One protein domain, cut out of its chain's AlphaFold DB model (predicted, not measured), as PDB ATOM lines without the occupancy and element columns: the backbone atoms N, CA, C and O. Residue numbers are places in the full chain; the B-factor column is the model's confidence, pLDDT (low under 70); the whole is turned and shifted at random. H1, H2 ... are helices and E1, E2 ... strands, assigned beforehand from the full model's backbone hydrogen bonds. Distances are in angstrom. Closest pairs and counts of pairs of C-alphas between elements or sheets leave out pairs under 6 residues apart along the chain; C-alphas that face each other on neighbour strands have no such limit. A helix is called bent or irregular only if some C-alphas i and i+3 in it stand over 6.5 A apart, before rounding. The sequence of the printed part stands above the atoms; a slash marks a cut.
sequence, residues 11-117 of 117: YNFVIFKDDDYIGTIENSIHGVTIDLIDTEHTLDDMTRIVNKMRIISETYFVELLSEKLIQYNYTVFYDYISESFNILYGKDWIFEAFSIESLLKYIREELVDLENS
ATOM      1  N   TYR A  11     -39.939  11.759 -53.198       62.25
ATOM      2  CA  TYR A  11     -41.363  12.030 -53.356       62.25
ATOM      3  C   TYR A  11     -41.572  12.864 -54.613       62.25
ATOM      4  O   TYR A  11     -41.015  13.951 -54.746       62.25
ATOM      5  N   ASN A  12     -42.391  12.348 -55.527       68.00
ATOM      6  CA  ASN A  12     -42.784  13.066 -56.731       68.00
ATOM      7  C   ASN A  12     -44.229  13.529 -56.565       68.00
ATOM      8  O   ASN A  12     -45.129  12.707 -56.379       68.00
ATOM      9  N   PHE A  13     -44.441  14.835 -56.639       68.75
ATOM     10  CA  PHE A  13     -45.758  15.449 -56.627       68.75
ATOM     11  C   PHE A  13     -46.069  15.944 -58.028       68.75
ATOM     12  O   PHE A  13     -45.342  16.766 -58.576       68.75
ATOM     13  N   VAL A  14     -47.158  15.448 -58.596       72.12
ATOM     14  CA  VAL A  14     -47.655  15.897 -59.893       72.12
ATOM     15  C   VAL A  14     -48.678  16.996 -59.636       72.12
ATOM     16  O   VAL A  14     -49.611  16.799 -58.856       72.12
ATOM     17  N   ILE A  15     -48.485  18.156 -60.252       68.88
ATOM     18  CA  ILE A  15     -49.391  19.292 -60.133       68.88
ATOM     19  C   ILE A  15     -50.313  19.311 -61.354       68.88
ATOM     20  O   ILE A  15     -49.853  19.259 -62.498       68.88
ATOM     21  N   PHE A  16     -51.613  19.421 -61.089       70.31
ATOM     22  CA  PHE A  16     -52.652  19.587 -62.099       70.31
ATOM     23  C   PHE A  16     -53.429  20.884 -61.857       70.31
ATOM     24  O   PHE A  16     -53.620  21.287 -60.706       70.31
ATOM     25  N   LYS A  17     -53.915  21.502 -62.933       67.69
ATOM     26  CA  LYS A  17     -54.881  22.607 -62.920       67.69
ATOM     27  C   LYS A  17     -55.976  22.277 -63.922       67.69
ATOM     28  O   LYS A  17     -55.659  22.048 -65.076       67.69
ATOM     29  N   ASP A  18     -57.235  22.250 -63.487       79.19
ATOM     30  CA  ASP A  18     -58.380  21.940 -64.361       79.19
ATOM     31  C   ASP A  18     -58.160  20.670 -65.216       79.19
ATOM     32  O   ASP A  18     -58.462  20.641 -66.401       79.19
ATOM     33  N   ASP A  19     -57.596  19.627 -64.590       77.25
ATOM     34  CA  ASP A  19     -57.174  18.348 -65.190       77.25
ATOM     35  C   ASP A  19     -55.961  18.398 -66.144       77.25
ATOM     36  O   ASP A  19     -55.431  17.346 -66.516       77.25
ATOM     37  N   ASP A  20     -55.430  19.581 -66.454       73.50
ATOM     38  CA  ASP A  20     -54.201  19.745 -67.228       73.50
ATOM     39  C   ASP A  20     -52.954  19.583 -66.345       73.50
ATOM     40  O   ASP A  20     -52.842  20.151 -65.255       73.50
ATOM     41  N   TYR A  21     -51.983  18.799 -66.822       74.75
ATOM     42  CA  TYR A  21     -50.682  18.641 -66.166       74.75
ATOM     43  C   TYR A  21     -49.857  19.921 -66.310       74.75
ATOM     44  O   TYR A  21     -49.520  20.319 -67.426       74.75
ATOM     45  N   ILE A  22     -49.485  20.529 -65.182       73.88
ATOM     46  CA  ILE A  22     -48.744  21.800 -65.166       73.88
ATOM     47  C   ILE A  22     -47.309  21.664 -64.657       73.88
ATOM     48  O   ILE A  22     -46.497  22.562 -64.875       73.88
ATOM     49  N   GLY A  23     -46.951  20.540 -64.029       71.25
ATOM     50  CA  GLY A  23     -45.570  20.294 -63.628       71.25
ATOM     51  C   GLY A  23     -45.395  19.234 -62.554       71.25
ATOM     52  O   GLY A  23     -46.359  18.683 -62.020       71.25
ATOM     53  N   THR A  24     -44.139  18.964 -62.222       75.69
ATOM     54  CA  THR A  24     -43.752  18.026 -61.169       75.69
ATOM     55  C   THR A  24     -42.879  18.736 -60.141       75.69
ATOM     56  O   THR A  24     -41.986  19.506 -60.488       75.69
ATOM     57  N   ILE A  25     -43.128  18.462 -58.864       70.69
ATOM     58  CA  ILE A  25     -42.214  18.795 -57.776       70.69
ATOM     59  C   ILE A  25     -41.577  17.504 -57.318       70.69
ATOM     60  O   ILE A  25     -42.250  16.557 -56.912       70.69
ATOM     61  N   GLU A  26     -40.266  17.495 -57.358       73.62
ATOM     62  CA  GLU A  26     -39.459  16.422 -56.844       73.62
ATOM     63  C   GLU A  26     -38.862  16.853 -55.517       73.62
ATOM     64  O   GLU A  26     -38.250  17.914 -55.399       73.62
ATOM     65  N   ASN A  27     -39.038  16.011 -54.511       66.44
ATOM     66  CA  ASN A  27     -38.549  16.279 -53.181       66.44
ATOM     67  C   ASN A  27     -37.720  15.107 -52.664       66.44
ATOM     68  O   ASN A  27     -38.165  13.956 -52.685       66.44
ATOM     69  N   SER A  28     -36.515  15.411 -52.200       66.31
ATOM     70  CA  SER A  28     -35.562  14.440 -51.672       66.31
ATOM     71  C   SER A  28     -34.821  15.026 -50.474       66.31
ATOM     72  O   SER A  28     -34.884  16.226 -50.205       66.31
ATOM     73  N   ILE A  29     -34.022  14.194 -49.806       56.00
ATOM     74  CA  ILE A  29     -33.096  14.658 -48.763       56.00
ATOM     75  C   ILE A  29     -32.061  15.674 -49.283       56.00
ATOM     76  O   ILE A  29     -31.440  16.375 -48.492       56.00
ATOM     77  N   HIS A  30     -31.841  15.730 -50.603       54.78
ATOM     78  CA  HIS A  30     -30.872  16.619 -51.242       54.78
ATOM     79  C   HIS A  30     -31.464  17.986 -51.603       54.78
ATOM     80  O   HIS A  30     -30.714  18.899 -51.943       54.78
ATOM     81  N   GLY A  31     -32.787  18.140 -51.515       56.84
ATOM     82  CA  GLY A  31     -33.485  19.387 -51.800       56.84
ATOM     83  C   GLY A  31     -34.765  19.197 -52.609       56.84
ATOM     84  O   GLY A  31     -35.212  18.077 -52.872       56.84
ATOM     85  N   VAL A  32     -35.341  20.333 -53.002       61.41
ATOM     86  CA  VAL A  32     -36.577  20.427 -53.786       61.41
ATOM     87  C   VAL A  32     -36.233  20.878 -55.204       61.41
ATOM     88  O   VAL A  32     -35.639  21.939 -55.387       61.41
ATOM     89  N   THR A  33     -36.635  20.093 -56.201       66.81
ATOM     90  CA  THR A  33     -36.567  20.456 -57.624       66.81
ATOM     91  C   THR A  33     -37.984  20.685 -58.142       66.81
ATOM     92  O   THR A  33     -38.881  19.898 -57.851       66.81
ATOM     93  N   ILE A  34     -38.207  21.764 -58.893       67.62
ATOM     94  CA  ILE A  34     -39.516  22.100 -59.467       67.62
ATOM     95  C   ILE A  34     -39.380  22.224 -60.979       67.62
ATOM     96  O   ILE A  34     -38.577  23.026 -61.450       67.62
ATOM     97  N   ASP A  35     -40.197  21.469 -61.708       72.19
ATOM     98  CA  ASP A  35     -40.255  21.473 -63.168       72.19
ATOM     99  C   ASP A  35     -41.684  21.843 -63.607       72.19
ATOM    100  O   ASP A  35     -42.610  21.037 -63.474       72.19
ATOM    101  N   LEU A  36     -41.890  23.090 -64.054       66.12
ATOM    102  CA  LEU A  36     -43.195  23.616 -64.486       66.12
ATOM    103  C   LEU A  36     -43.247  23.769 -66.009       66.12
ATOM    104  O   LEU A  36     -42.299  24.256 -66.622       66.12
ATOM    105  N   ILE A  37     -44.381  23.396 -66.603       64.06
ATOM    106  CA  ILE A  37     -44.647  23.515 -68.048       64.06
ATOM    107  C   ILE A  37     -45.430  24.798 -68.370       64.06
ATOM    108  O   ILE A  37     -45.342  25.297 -69.491       64.06
ATOM    109  N   ASP A  38     -46.130  25.370 -67.385       63.16
ATOM    110  CA  ASP A  38     -46.872  26.626 -67.514       63.16
ATOM    111  C   ASP A  38     -46.359  27.670 -66.505       63.16
ATOM    112  O   ASP A  38     -46.176  27.383 -65.320       63.16
ATOM    113  N   THR A  39     -46.061  28.880 -66.984       55.72
ATOM    114  CA  THR A  39     -45.339  29.928 -66.239       55.72
ATOM    115  C   THR A  39     -46.231  31.069 -65.752       55.72
ATOM    116  O   THR A  39     -45.714  32.042 -65.208       55.72
ATOM    117  N   GLU A  40     -47.557  30.987 -65.903       60.78
ATOM    118  CA  GLU A  40     -48.485  32.008 -65.374       60.78
ATOM    119  C   GLU A  40     -48.656  31.967 -63.837       60.78
ATOM    120  O   GLU A  40     -49.585  32.553 -63.277       60.78
ATOM    121  N   HIS A  41     -47.763  31.286 -63.121       61.91
ATOM    122  CA  HIS A  41     -47.769  31.238 -61.664       61.91
ATOM    123  C   HIS A  41     -46.980  32.397 -61.058       61.91
ATOM    124  O   HIS A  41     -45.925  32.799 -61.551       61.91
ATOM    125  N   THR A  42     -47.482  32.934 -59.946       62.59
ATOM    126  CA  THR A  42     -46.763  33.979 -59.217       62.59
ATOM    127  C   THR A  42     -45.554  33.378 -58.494       62.59
ATOM    128  O   THR A  42     -45.603  32.256 -57.984       62.59
ATOM    129  N   LEU A  43     -44.452  34.132 -58.425       62.78
ATOM    130  CA  LEU A  43     -43.241  33.747 -57.688       62.78
ATOM    131  C   LEU A  43     -43.543  33.381 -56.219       62.78
ATOM    132  O   LEU A  43     -42.888  32.510 -55.640       62.78
ATOM    133  N   ASP A  44     -44.565  34.008 -55.634       66.81
ATOM    134  CA  ASP A  44     -45.015  33.765 -54.264       66.81
ATOM    135  C   ASP A  44     -45.622  32.368 -54.091       66.81
ATOM    136  O   ASP A  44     -45.302  31.673 -53.124       66.81
ATOM    137  N   ASP A  45     -46.454  31.914 -55.034       67.06
ATOM    138  CA  ASP A  45     -47.047  30.572 -54.983       67.06
ATOM    139  C   ASP A  45     -45.967  29.494 -55.095       67.06
ATOM    140  O   ASP A  45     -45.945  28.546 -54.305       67.06
ATOM    141  N   MET A  46     -45.007  29.686 -56.006       67.00
ATOM    142  CA  MET A  46     -43.856  28.792 -56.144       67.00
ATOM    143  C   MET A  46     -43.021  28.754 -54.860       67.00
ATOM    144  O   MET A  46     -42.669  27.677 -54.384       67.00
ATOM    145  N   THR A  47     -42.768  29.909 -54.242       63.31
ATOM    146  CA  THR A  47     -42.006  29.997 -52.986       63.31
ATOM    147  C   THR A  47     -42.724  29.284 -51.838       63.31
ATOM    148  O   THR A  47     -42.102  28.542 -51.074       63.31
ATOM    149  N   ARG A  48     -44.050  29.438 -51.722       68.25
ATOM    150  CA  ARG A  48     -44.855  28.738 -50.702       68.25
ATOM    151  C   ARG A  48     -44.831  27.225 -50.901       68.25
ATOM    152  O   ARG A  48     -44.735  26.489 -49.919       68.25
ATOM    153  N   ILE A  49     -44.895  26.771 -52.150       69.81
ATOM    154  CA  ILE A  49     -44.793  25.355 -52.509       69.81
ATOM    155  C   ILE A  49     -43.414  24.800 -52.131       69.81
ATOM    156  O   ILE A  49     -43.356  23.804 -51.408       69.81
ATOM    157  N   VAL A  50     -42.321  25.460 -52.540       67.38
ATOM    158  CA  VAL A  50     -40.944  25.061 -52.181       67.38
ATOM    159  C   VAL A  50     -40.800  24.948 -50.668       67.38
ATOM    160  O   VAL A  50     -40.349  23.919 -50.174       67.38
ATOM    161  N   ASN A  51     -41.230  25.971 -49.926       66.88
ATOM    162  CA  ASN A  51     -41.098  25.993 -48.472       66.88
ATOM    163  C   ASN A  51     -41.871  24.853 -47.808       66.88
ATOM    164  O   ASN A  51     -41.348  24.202 -46.907       66.88
ATOM    165  N   LYS A  52     -43.093  24.561 -48.268       69.56
ATOM    166  CA  LYS A  52     -43.889  23.456 -47.723       69.56
ATOM    167  C   LYS A  52     -43.264  22.093 -48.022       69.56
ATOM    168  O   LYS A  52     -43.284  21.215 -47.163       69.56
ATOM    169  N   MET A  53     -42.692  21.923 -49.211       69.44
ATOM    170  CA  MET A  53     -42.000  20.689 -49.586       69.44
ATOM    171  C   MET A  53     -40.697  20.517 -48.809       69.44
ATOM    172  O   MET A  53     -40.454  19.438 -48.274       69.44
ATOM    173  N   ARG A  54     -39.912  21.586 -48.643       71.94
ATOM    174  CA  ARG A  54     -38.724  21.589 -47.783       71.94
ATOM    175  C   ARG A  54     -39.061  21.063 -46.389       71.94
ATOM    176  O   ARG A  54     -38.447  20.097 -45.955       71.94
ATOM    177  N   ILE A  55     -40.099  21.625 -45.765       71.25
ATOM    178  CA  ILE A  55     -40.556  21.217 -44.432       71.25
ATOM    179  C   ILE A  55     -40.873  19.714 -44.394       71.25
ATOM    180  O   ILE A  55     -40.378  19.016 -43.521       71.25
ATOM    181  N   ILE A  56     -41.637  19.189 -45.361       69.81
ATOM    182  CA  ILE A  56     -41.979  17.754 -45.418       69.81
ATOM    183  C   ILE A  56     -40.722  16.872 -45.491       69.81
ATOM    184  O   ILE A  56     -40.650  15.849 -44.810       69.81
ATOM    185  N   SER A  57     -39.731  17.259 -46.296       70.56
ATOM    186  CA  SER A  57     -38.480  16.498 -46.415       70.56
ATOM    187  C   SER A  57     -37.629  16.555 -45.161       70.56
ATOM    188  O   SER A  57     -37.064  15.537 -44.766       70.56
ATOM    189  N   GLU A  58     -37.550  17.722 -44.526       74.25
ATOM    190  CA  GLU A  58     -36.842  17.899 -43.261       74.25
ATOM    191  C   GLU A  58     -37.483  17.040 -42.162       74.25
ATOM    192  O   GLU A  58     -36.769  16.297 -41.487       74.25
ATOM    193  N   THR A  59     -38.817  17.040 -42.046       72.31
ATOM    194  CA  THR A  59     -39.557  16.174 -41.112       72.31
ATOM    195  C   THR A  59     -39.268  14.695 -41.363       72.31
ATOM    196  O   THR A  59     -38.922  13.968 -40.435       72.31
ATOM    197  N   TYR A  60     -39.361  14.246 -42.617       72.25
ATOM    198  CA  TYR A  60     -39.148  12.842 -42.971       72.25
ATOM    199  C   TYR A  60     -37.715  12.373 -42.692       72.25
ATOM    200  O   TYR A  60     -37.491  11.295 -42.138       72.25
ATOM    201  N   PHE A  61     -36.729  13.194 -43.053       79.44
ATOM    202  CA  PHE A  61     -35.326  12.922 -42.760       79.44
ATOM    203  C   PHE A  61     -35.092  12.753 -41.252       79.44
ATOM    204  O   PHE A  61     -34.395  11.830 -40.832       79.44
ATOM    205  N   VAL A  62     -35.711  13.613 -40.442       83.25
ATOM    206  CA  VAL A  62     -35.619  13.568 -38.983       83.25
ATOM    207  C   VAL A  62     -36.266  12.317 -38.399       83.25
ATOM    208  O   VAL A  62     -35.661  11.691 -37.531       83.25
ATOM    209  N   GLU A  63     -37.446  11.915 -38.877       78.56
ATOM    210  CA  GLU A  63     -38.105  10.679 -38.438       78.56
ATOM    211  C   GLU A  63     -37.220   9.456 -38.704       78.56
ATOM    212  O   GLU A  63     -36.930   8.692 -37.782       78.56
ATOM    213  N   LEU A  64     -36.696   9.325 -39.929       80.19
ATOM    214  CA  LEU A  64     -35.775   8.243 -40.291       80.19
ATOM    215  C   LEU A  64     -34.512   8.239 -39.427       80.19
ATOM    216  O   LEU A  64     -34.025   7.181 -39.026       80.19
ATOM    217  N   LEU A  65     -33.948   9.416 -39.166       84.31
ATOM    218  CA  LEU A  65     -32.750   9.549 -38.352       84.31
ATOM    219  C   LEU A  65     -33.025   9.172 -36.891       84.31
ATOM    220  O   LEU A  65     -32.242   8.443 -36.286       84.31
ATOM    221  N   SER A  66     -34.161   9.606 -36.349       83.44
ATOM    222  CA  SER A  66     -34.611   9.270 -35.001       83.44
ATOM    223  C   SER A  66     -34.822   7.760 -34.842       83.44
ATOM    224  O   SER A  66     -34.307   7.168 -33.898       83.44
ATOM    225  N   GLU A  67     -35.451   7.091 -35.817       81.69
ATOM    226  CA  GLU A  67     -35.592   5.626 -35.831       81.69
ATOM    227  C   GLU A  67     -34.244   4.890 -35.805       81.69
ATOM    228  O   GLU A  67     -34.131   3.814 -35.217       81.69
ATOM    229  N   LYS A  68     -33.206   5.445 -36.441       83.81
ATOM    230  CA  LYS A  68     -31.857   4.857 -36.420       83.81
ATOM    231  C   LYS A  68     -31.139   5.069 -35.097       83.81
ATOM    232  O   LYS A  68     -30.356   4.209 -34.697       83.81
ATOM    233  N   LEU A  69     -31.392   6.194 -34.443       84.81
ATOM    234  CA  LEU A  69     -30.685   6.596 -33.234       84.81
ATOM    235  C   LEU A  69     -31.392   6.165 -31.936       84.81
ATOM    236  O   LEU A  69     -30.755   6.114 -30.883       84.81
ATOM    237  N   ILE A  70     -32.664   5.752 -32.003       85.94
ATOM    238  CA  ILE A  70     -33.451   5.334 -30.831       85.94
ATOM    239  C   ILE A  70     -32.848   4.139 -30.085       85.94
ATOM    240  O   ILE A  70     -32.933   4.070 -28.860       85.94
ATOM    241  N   GLN A  71     -32.188   3.217 -30.796       84.25
ATOM    242  CA  GLN A  71     -31.505   2.064 -30.191       84.25
ATOM    243  C   GLN A  71     -30.341   2.473 -29.272       84.25
ATOM    244  O   GLN A  71     -29.954   1.712 -28.389       84.25
ATOM    245  N   TYR A  72     -29.832   3.690 -29.456       85.56
ATOM    246  CA  TYR A  72     -28.770   4.306 -28.668       85.56
ATOM    247  C   TYR A  72     -29.319   5.339 -27.671       85.56
ATOM    248  O   TYR A  72     -28.568   6.133 -27.114       85.56
ATOM    249  N   ASN A  73     -30.637   5.328 -27.430       89.12
ATOM    250  CA  ASN A  73     -31.345   6.242 -26.532       89.12
ATOM    251  C   ASN A  73     -31.289   7.724 -26.962       89.12
ATOM    252  O   ASN A  73     -31.515   8.615 -26.141       89.12
ATOM    253  N   TYR A  74     -31.041   7.995 -28.246       89.81
ATOM    254  CA  TYR A  74     -31.163   9.337 -28.809       89.81
ATOM    255  C   TYR A  74     -32.488   9.505 -29.555       89.81
ATOM    256  O   TYR A  74     -32.989   8.579 -30.186       89.81
ATOM    257  N   THR A  75     -33.060  10.703 -29.502       90.81
ATOM    258  CA  THR A  75     -34.248  11.082 -30.278       90.81
ATOM    259  C   THR A  75     -33.953  12.364 -31.030       90.81
ATOM    260  O   THR A  75     -33.446  13.316 -30.440       90.81
ATOM    261  N   VAL A  76     -34.291  12.393 -32.316       90.56
ATOM    262  CA  VAL A  76     -34.163  13.590 -33.153       90.56
ATOM    263  C   VAL A  76     -35.551  14.097 -33.510       90.56
ATOM    264  O   VAL A  76     -36.434  13.306 -33.838       90.56
ATOM    265  N   PHE A  77     -35.752  15.410 -33.442       87.75
ATOM    266  CA  PHE A  77     -36.986  16.059 -33.875       87.75
ATOM    267  C   PHE A  77     -36.693  17.432 -34.496       87.75
ATOM    268  O   PHE A  77     -35.631  18.013 -34.274       87.75
ATOM    269  N   TYR A  78     -37.636  17.941 -35.288       84.88
ATOM    270  CA  TYR A  78     -37.593  19.294 -35.835       84.88
ATOM    271  C   TYR A  78     -38.587  20.175 -35.076       84.88
ATOM    272  O   TYR A  78     -39.767  19.826 -34.973       84.88
ATOM    273  N   ASP A  79     -38.114  21.291 -34.526       85.56
ATOM    274  CA  ASP A  79     -38.946  22.306 -33.891       85.56
ATOM    275  C   ASP A  79     -39.314  23.379 -34.923       85.56
ATOM    276  O   ASP A  79     -38.484  24.177 -35.358       85.56
ATOM    277  N   TYR A  80     -40.586  23.400 -35.317       78.25
ATOM    278  CA  TYR A  80     -41.113  24.349 -36.299       78.25
ATOM    279  C   TYR A  80     -41.197  25.791 -35.778       78.25
ATOM    280  O   TYR A  80     -41.411  26.699 -36.575       78.25
ATOM    281  N   ILE A  81     -41.094  26.016 -34.462       80.38
ATOM    282  CA  ILE A  81     -41.138  27.361 -33.871       80.38
ATOM    283  C   ILE A  81     -39.773  28.034 -34.011       80.38
ATOM    284  O   ILE A  81     -39.701  29.195 -34.410       80.38
ATOM    285  N   SER A  82     -38.703  27.316 -33.674       85.44
ATOM    286  CA  SER A  82     -37.320  27.795 -33.788       85.44
ATOM    287  C   SER A  82     -36.682  27.508 -35.149       85.44
ATOM    288  O   SER A  82     -35.572  27.973 -35.401       85.44
ATOM    289  N   GLU A  83     -37.363  26.748 -36.013       83.12
ATOM    290  CA  GLU A  83     -36.829  26.204 -37.266       83.12
ATOM    291  C   GLU A  83     -35.506  25.436 -37.058       83.12
ATOM    292  O   GLU A  83     -34.578  25.533 -37.865       83.12
ATOM    293  N   SER A  84     -35.410  24.668 -35.964       87.56
ATOM    294  CA  SER A  84     -34.187  23.959 -35.567       87.56
ATOM    295  C   SER A  84     -34.365  22.444 -35.432       87.56
ATOM    296  O   SER A  84     -35.411  21.922 -35.049       87.56
ATOM    297  N   PHE A  85     -33.303  21.711 -35.759       89.06
ATOM    298  CA  PHE A  85     -33.148  20.282 -35.521       89.06
ATOM    299  C   PHE A  85     -32.574  20.068 -34.125       89.06
ATOM    300  O   PHE A  85     -31.517  20.609 -33.803       89.06
ATOM    301  N   ASN A  86     -33.223  19.239 -33.318       91.56
ATOM    302  CA  ASN A  86     -32.840  19.008 -31.931       91.56
ATOM    303  C   ASN A  86     -32.571  17.527 -31.677       91.56
ATOM    304  O   ASN A  86     -33.304  16.667 -32.172       91.56
ATOM    305  N   ILE A  87     -31.534  17.238 -30.886       92.50
ATOM    306  CA  ILE A  87     -31.220  15.885 -30.409       92.50
ATOM    307  C   ILE A  87     -31.383  15.835 -28.892       92.50
ATOM    308  O   ILE A  87     -30.835  16.666 -28.162       92.50
ATOM    309  N   LEU A  88     -32.106  14.822 -28.420       92.81
ATOM    310  CA  LEU A  88     -32.212  14.456 -27.012       92.81
ATOM    311  C   LEU A  88     -31.453  13.157 -26.751       92.81
ATOM    312  O   LEU A  88     -31.491  12.262 -27.593       92.81
ATOM    313  N   TYR A  89     -30.853  13.021 -25.570       90.88
ATOM    314  CA  TYR A  89     -30.431  11.737 -25.006       90.88
ATOM    315  C   TYR A  89     -31.343  11.389 -23.828       90.88
ATOM    316  O   TYR A  89     -31.354  12.071 -22.800       90.88
ATOM    317  N   GLY A  90     -32.175  10.360 -23.982       86.81
ATOM    318  CA  GLY A  90     -33.285  10.097 -23.072       86.81
ATOM    319  C   GLY A  90     -34.269  11.273 -23.029       86.81
ATOM    320  O   GLY A  90     -35.127  11.401 -23.897       86.81
ATOM    321  N   LYS A  91     -34.167  12.119 -21.996       87.75
ATOM    322  CA  LYS A  91     -34.994  13.330 -21.824       87.75
ATOM    323  C   LYS A  91     -34.188  14.628 -21.835       87.75
ATOM    324  O   LYS A  91     -34.785  15.699 -21.769       87.75
ATOM    325  N   ASP A  92     -32.867  14.527 -21.898       92.06
ATOM    326  CA  ASP A  92     -31.979  15.672 -21.791       92.06
ATOM    327  C   ASP A  92     -31.663  16.202 -23.184       92.06
ATOM    328  O   ASP A  92     -31.301  15.446 -24.086       92.06
ATOM    329  N   TRP A  93     -31.816  17.511 -23.366       91.88
ATOM    330  CA  TRP A  93     -31.438  18.182 -24.603       91.88
ATOM    331  C   TRP A  93     -29.923  18.331 -24.673       91.88
ATOM    332  O   TRP A  93     -29.315  18.870 -23.750       91.88
ATOM    333  N   ILE A  94     -29.324  17.837 -25.758       93.00
ATOM    334  CA  ILE A  94     -27.863  17.792 -25.905       93.00
ATOM    335  C   ILE A  94     -27.342  18.600 -27.091       93.00
ATOM    336  O   ILE A  94     -26.176  18.989 -27.084       93.00
ATOM    337  N   PHE A  95     -28.171  18.846 -28.110       93.44
ATOM    338  CA  PHE A  95     -27.720  19.513 -29.325       93.44
ATOM    339  C   PHE A  95     -28.858  20.180 -30.107       93.44
ATOM    340  O   PHE A  95     -29.972  19.655 -30.170       93.44
ATOM    341  N   GLU A  96     -28.534  21.308 -30.739       94.31
ATOM    342  CA  GLU A  96     -29.394  22.084 -31.632       94.31
ATOM    343  C   GLU A  96     -28.626  22.450 -32.907       94.31
ATOM    344  O   GLU A  96     -27.483  22.908 -32.849       94.31
ATOM    345  N   ALA A  97     -29.265  22.290 -34.063       89.25
ATOM    346  CA  ALA A  97     -28.737  22.710 -35.353       89.25
ATOM    347  C   ALA A  97     -29.788  23.442 -36.188       89.25
ATOM    348  O   ALA A  97     -30.952  23.072 -36.218       89.25
ATOM    349  N   PHE A  98     -29.338  24.425 -36.965       85.75
ATOM    350  CA  PHE A  98     -30.176  25.187 -37.904       85.75
ATOM    351  C   PHE A  98     -30.018  24.715 -39.359       85.75
ATOM    352  O   PHE A  98     -30.464  25.369 -40.295       85.75
ATOM    353  N   SER A  99     -29.335  23.586 -39.569       82.75
ATOM    354  CA  SER A  99     -29.193  22.948 -40.875       82.75
ATOM    355  C   SER A  99     -28.966  21.442 -40.732       82.75
ATOM    356  O   SER A  99     -28.366  20.981 -39.757       82.75
ATOM    357  N   ILE A 100     -29.395  20.680 -41.744       79.62
ATOM    358  CA  ILE A 100     -29.144  19.231 -41.834       79.62
ATOM    359  C   ILE A 100     -27.640  18.931 -41.809       79.62
ATOM    360  O   ILE A 100     -27.209  17.963 -41.186       79.62
ATOM    361  N   GLU A 101     -26.823  19.765 -42.459       82.56
ATOM    362  CA  GLU A 101     -25.369  19.589 -42.500       82.56
ATOM    363  C   GLU A 101     -24.747  19.654 -41.099       82.56
ATOM    364  O   GLU A 101     -23.993  18.757 -40.721       82.56
ATOM    365  N   SER A 102     -25.113  20.665 -40.303       84.12
ATOM    366  CA  SER A 102     -24.628  20.813 -38.926       84.12
ATOM    367  C   SER A 102     -25.080  19.652 -38.037       84.12
ATOM    368  O   SER A 102     -24.291  19.155 -37.233       84.12
ATOM    369  N   LEU A 103     -26.317  19.176 -38.216       87.38
ATOM    370  CA  LEU A 103     -26.841  18.008 -37.509       87.38
ATOM    371  C   LEU A 103     -26.042  16.739 -37.831       87.38
ATOM    372  O   LEU A 103     -25.590  16.035 -36.931       87.38
ATOM    373  N   LEU A 104     -25.837  16.456 -39.119       84.50
ATOM    374  CA  LEU A 104     -25.088  15.284 -39.567       84.50
ATOM    375  C   LEU A 104     -23.622  15.334 -39.139       84.50
ATOM    376  O   LEU A 104     -23.049  14.289 -38.832       84.50
ATOM    377  N   LYS A 105     -23.020  16.527 -39.117       86.62
ATOM    378  CA  LYS A 105     -21.658  16.723 -38.629       86.62
ATOM    379  C   LYS A 105     -21.542  16.333 -37.155       86.62
ATOM    380  O   LYS A 105     -20.712  15.489 -36.839       86.62
ATOM    381  N   TYR A 106     -22.415  16.863 -36.295       89.38
ATOM    382  CA  TYR A 106     -22.436  16.514 -34.871       89.38
ATOM    383  C   TYR A 106     -22.597  15.006 -34.656       89.38
ATOM    384  O   TYR A 106     -21.848  14.401 -33.904       89.38
ATOM    385  N   ILE A 107     -23.521  14.364 -35.375       86.50
ATOM    386  CA  ILE A 107     -23.733  12.917 -35.237       86.50
ATOM    387  C   ILE A 107     -22.469  12.131 -35.606       86.50
ATOM    388  O   ILE A 107     -22.093  11.207 -34.893       86.50
ATOM    389  N   ARG A 108     -21.805  12.493 -36.709       83.38
ATOM    390  CA  ARG A 108     -20.591  11.800 -37.163       83.38
ATOM    391  C   ARG A 108     -19.409  11.994 -36.223       83.38
ATOM    392  O   ARG A 108     -18.683  11.037 -36.006       83.38
ATOM    393  N   GLU A 109     -19.201  13.212 -35.740       85.19
ATOM    394  CA  GLU A 109     -18.003  13.571 -34.975       85.19
ATOM    395  C   GLU A 109     -18.167  13.294 -33.477       85.19
ATOM    396  O   GLU A 109     -17.218  12.890 -32.823       85.19
ATOM    397  N   GLU A 110     -19.367  13.468 -32.924       78.25
ATOM    398  CA  GLU A 110     -19.576  13.407 -31.474       78.25
ATOM    399  C   GLU A 110     -20.317  12.137 -31.043       78.25
ATOM    400  O   GLU A 110     -20.020  11.603 -29.981       78.25
ATOM    401  N   LEU A 111     -21.257  11.607 -31.840       77.81
ATOM    402  CA  LEU A 111     -22.024  10.410 -31.443       77.81
ATOM    403  C   LEU A 111     -21.379   9.098 -31.907       77.81
ATOM    404  O   LEU A 111     -21.352   8.129 -31.155       77.81
ATOM    405  N   VAL A 112     -20.841   9.046 -33.129       67.25
ATOM    406  CA  VAL A 112     -20.243   7.811 -33.676       67.25
ATOM    407  C   VAL A 112     -18.866   7.514 -33.071       67.25
ATOM    408  O   VAL A 112     -18.519   6.345 -32.885       67.25
ATOM    409  N   ASP A 113     -18.092   8.538 -32.711       58.72
ATOM    410  CA  ASP A 113     -16.792   8.341 -32.056       58.72
ATOM    411  C   ASP A 113     -16.947   7.816 -30.613       58.72
ATOM    412  O   ASP A 113     -16.110   7.038 -30.154       58.72
ATOM    413  N   LEU A 114     -18.062   8.128 -29.933       53.56
ATOM    414  CA  LEU A 114     -18.409   7.591 -28.607       53.56
ATOM    415  C   LEU A 114     -18.763   6.093 -28.614       53.56
ATOM    416  O   LEU A 114     -18.577   5.427 -27.603       53.56
ATOM    417  N   GLU A 115     -19.270   5.549 -29.723       53.12
ATOM    418  CA  GLU A 115     -19.583   4.111 -29.834       53.12
ATOM    419  C   GLU A 115     -18.357   3.249 -30.165       53.12
ATOM    420  O   GLU A 115     -18.371   2.037 -29.940       53.12
ATOM    421  N   ASN A 116     -17.302   3.860 -30.712       51.62
ATOM    422  CA  ASN A 116     -16.065   3.178 -31.102       51.62
ATOM    423  C   ASN A 116     -14.920   3.341 -30.085       51.62
ATOM    424  O   ASN A 116     -13.813   2.853 -30.346       51.62
ATOM    425  N   SER A 117     -15.160   4.017 -28.957       44.06
ATOM    426  CA  SER A 117     -14.205   4.214 -27.855       44.06
ATOM    427  C   SER A 117     -14.591   3.432 -26.598       44.06
ATOM    428  O   SER A 117     -13.647   3.057 -25.862       44.06
TER     429      SER A 117
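AT A GLANCE: This is residues 11 to 117 of the 117 residues of an uncharacterized protein of viral metagenome (UniProt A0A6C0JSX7). One long helix, H1, joins two small three-stranded sheets that lie toward its two ends and do not meet each other. The sheet E1 E2 E3 packs on the earlier part of H1, the sheet E4 E5 E6 on the later part, and H2 covers E5 and E6. The printed part has 107 residues, with two named helices and six named strands in the order E1 E2 E3 H1 E4 E5 E6 H2; the class is mixed, helices and strands. Both sheets are antiparallel, in the orders E1 E2 E3 and E4 E5 E6. The whole is loose, a rod of 58 by 24 by 19 A, with a radius of gyration of the C-alphas of 17.6 A.

IN THESE COORDINATES: Find C-alpha 11 at (-41.363, 12.030, -53.356), where E1, residues 11 to 17, begins. Next come E2, residues 20 to 28 and 24.9 A long, and E3, residues 31 to 36. H1, residues 43 to 72, runs 43.8 A from C-alpha 43 at (-43.241, 33.747, -57.688), with a kink of 27 degrees near residue 66; it is only just irregular, C-alphas 68 and 71 being 6.8 A apart. Then read E4, residues 74 to 79, E5, residues 84 to 89, and E6, residues 92 to 97. H2, residues 100 to 115 and 21.5 A long, ends at C-alpha 115, (-19.583, 4.111, -29.834).

HOW THE PARTS SIT: E1 E2 E3 is a meander, each strand the antiparallel neighbour of the one before; look at N 13 and O 25, 2.8 A, and N 26 and O 33, 2.8 A. H1 is on this sheet in two layers, at a height of 7.3 A, over E2 and E3; its closest C-alphas to E3 are those of Arg 54 and Val 32, 6.5 A. E4 E5 E6 is a second meander, with N 79 and O 84 at 2.8 A and N 85 and O 97 at 2.8 A. H1 and H2 are on the same face of it, again two layers. H1 lies over none of its strands, yet Ser 66 and Val 76 of E4 have the closest C-alphas, 4.7 A. H2 lies over E5 and E6, along the strands at 8 degrees to E5 on the local plane. Within hydrogen-bond range are 24 of 26 O i to N i+4 pairs in H1 and 8 of 12 in H2.

THE WHOLE: The C-alphas of Asp 18 and Ser 117, the two farthest apart, are 60.0 A apart. The printed part has no cut and no long link. Residues 40 to 45, of which 43 to 45 belong to H1, stand free. Mean pLDDT of the printed part is 75.8; 38 residues are under 70, among them 36 to 53 and 112 to 117.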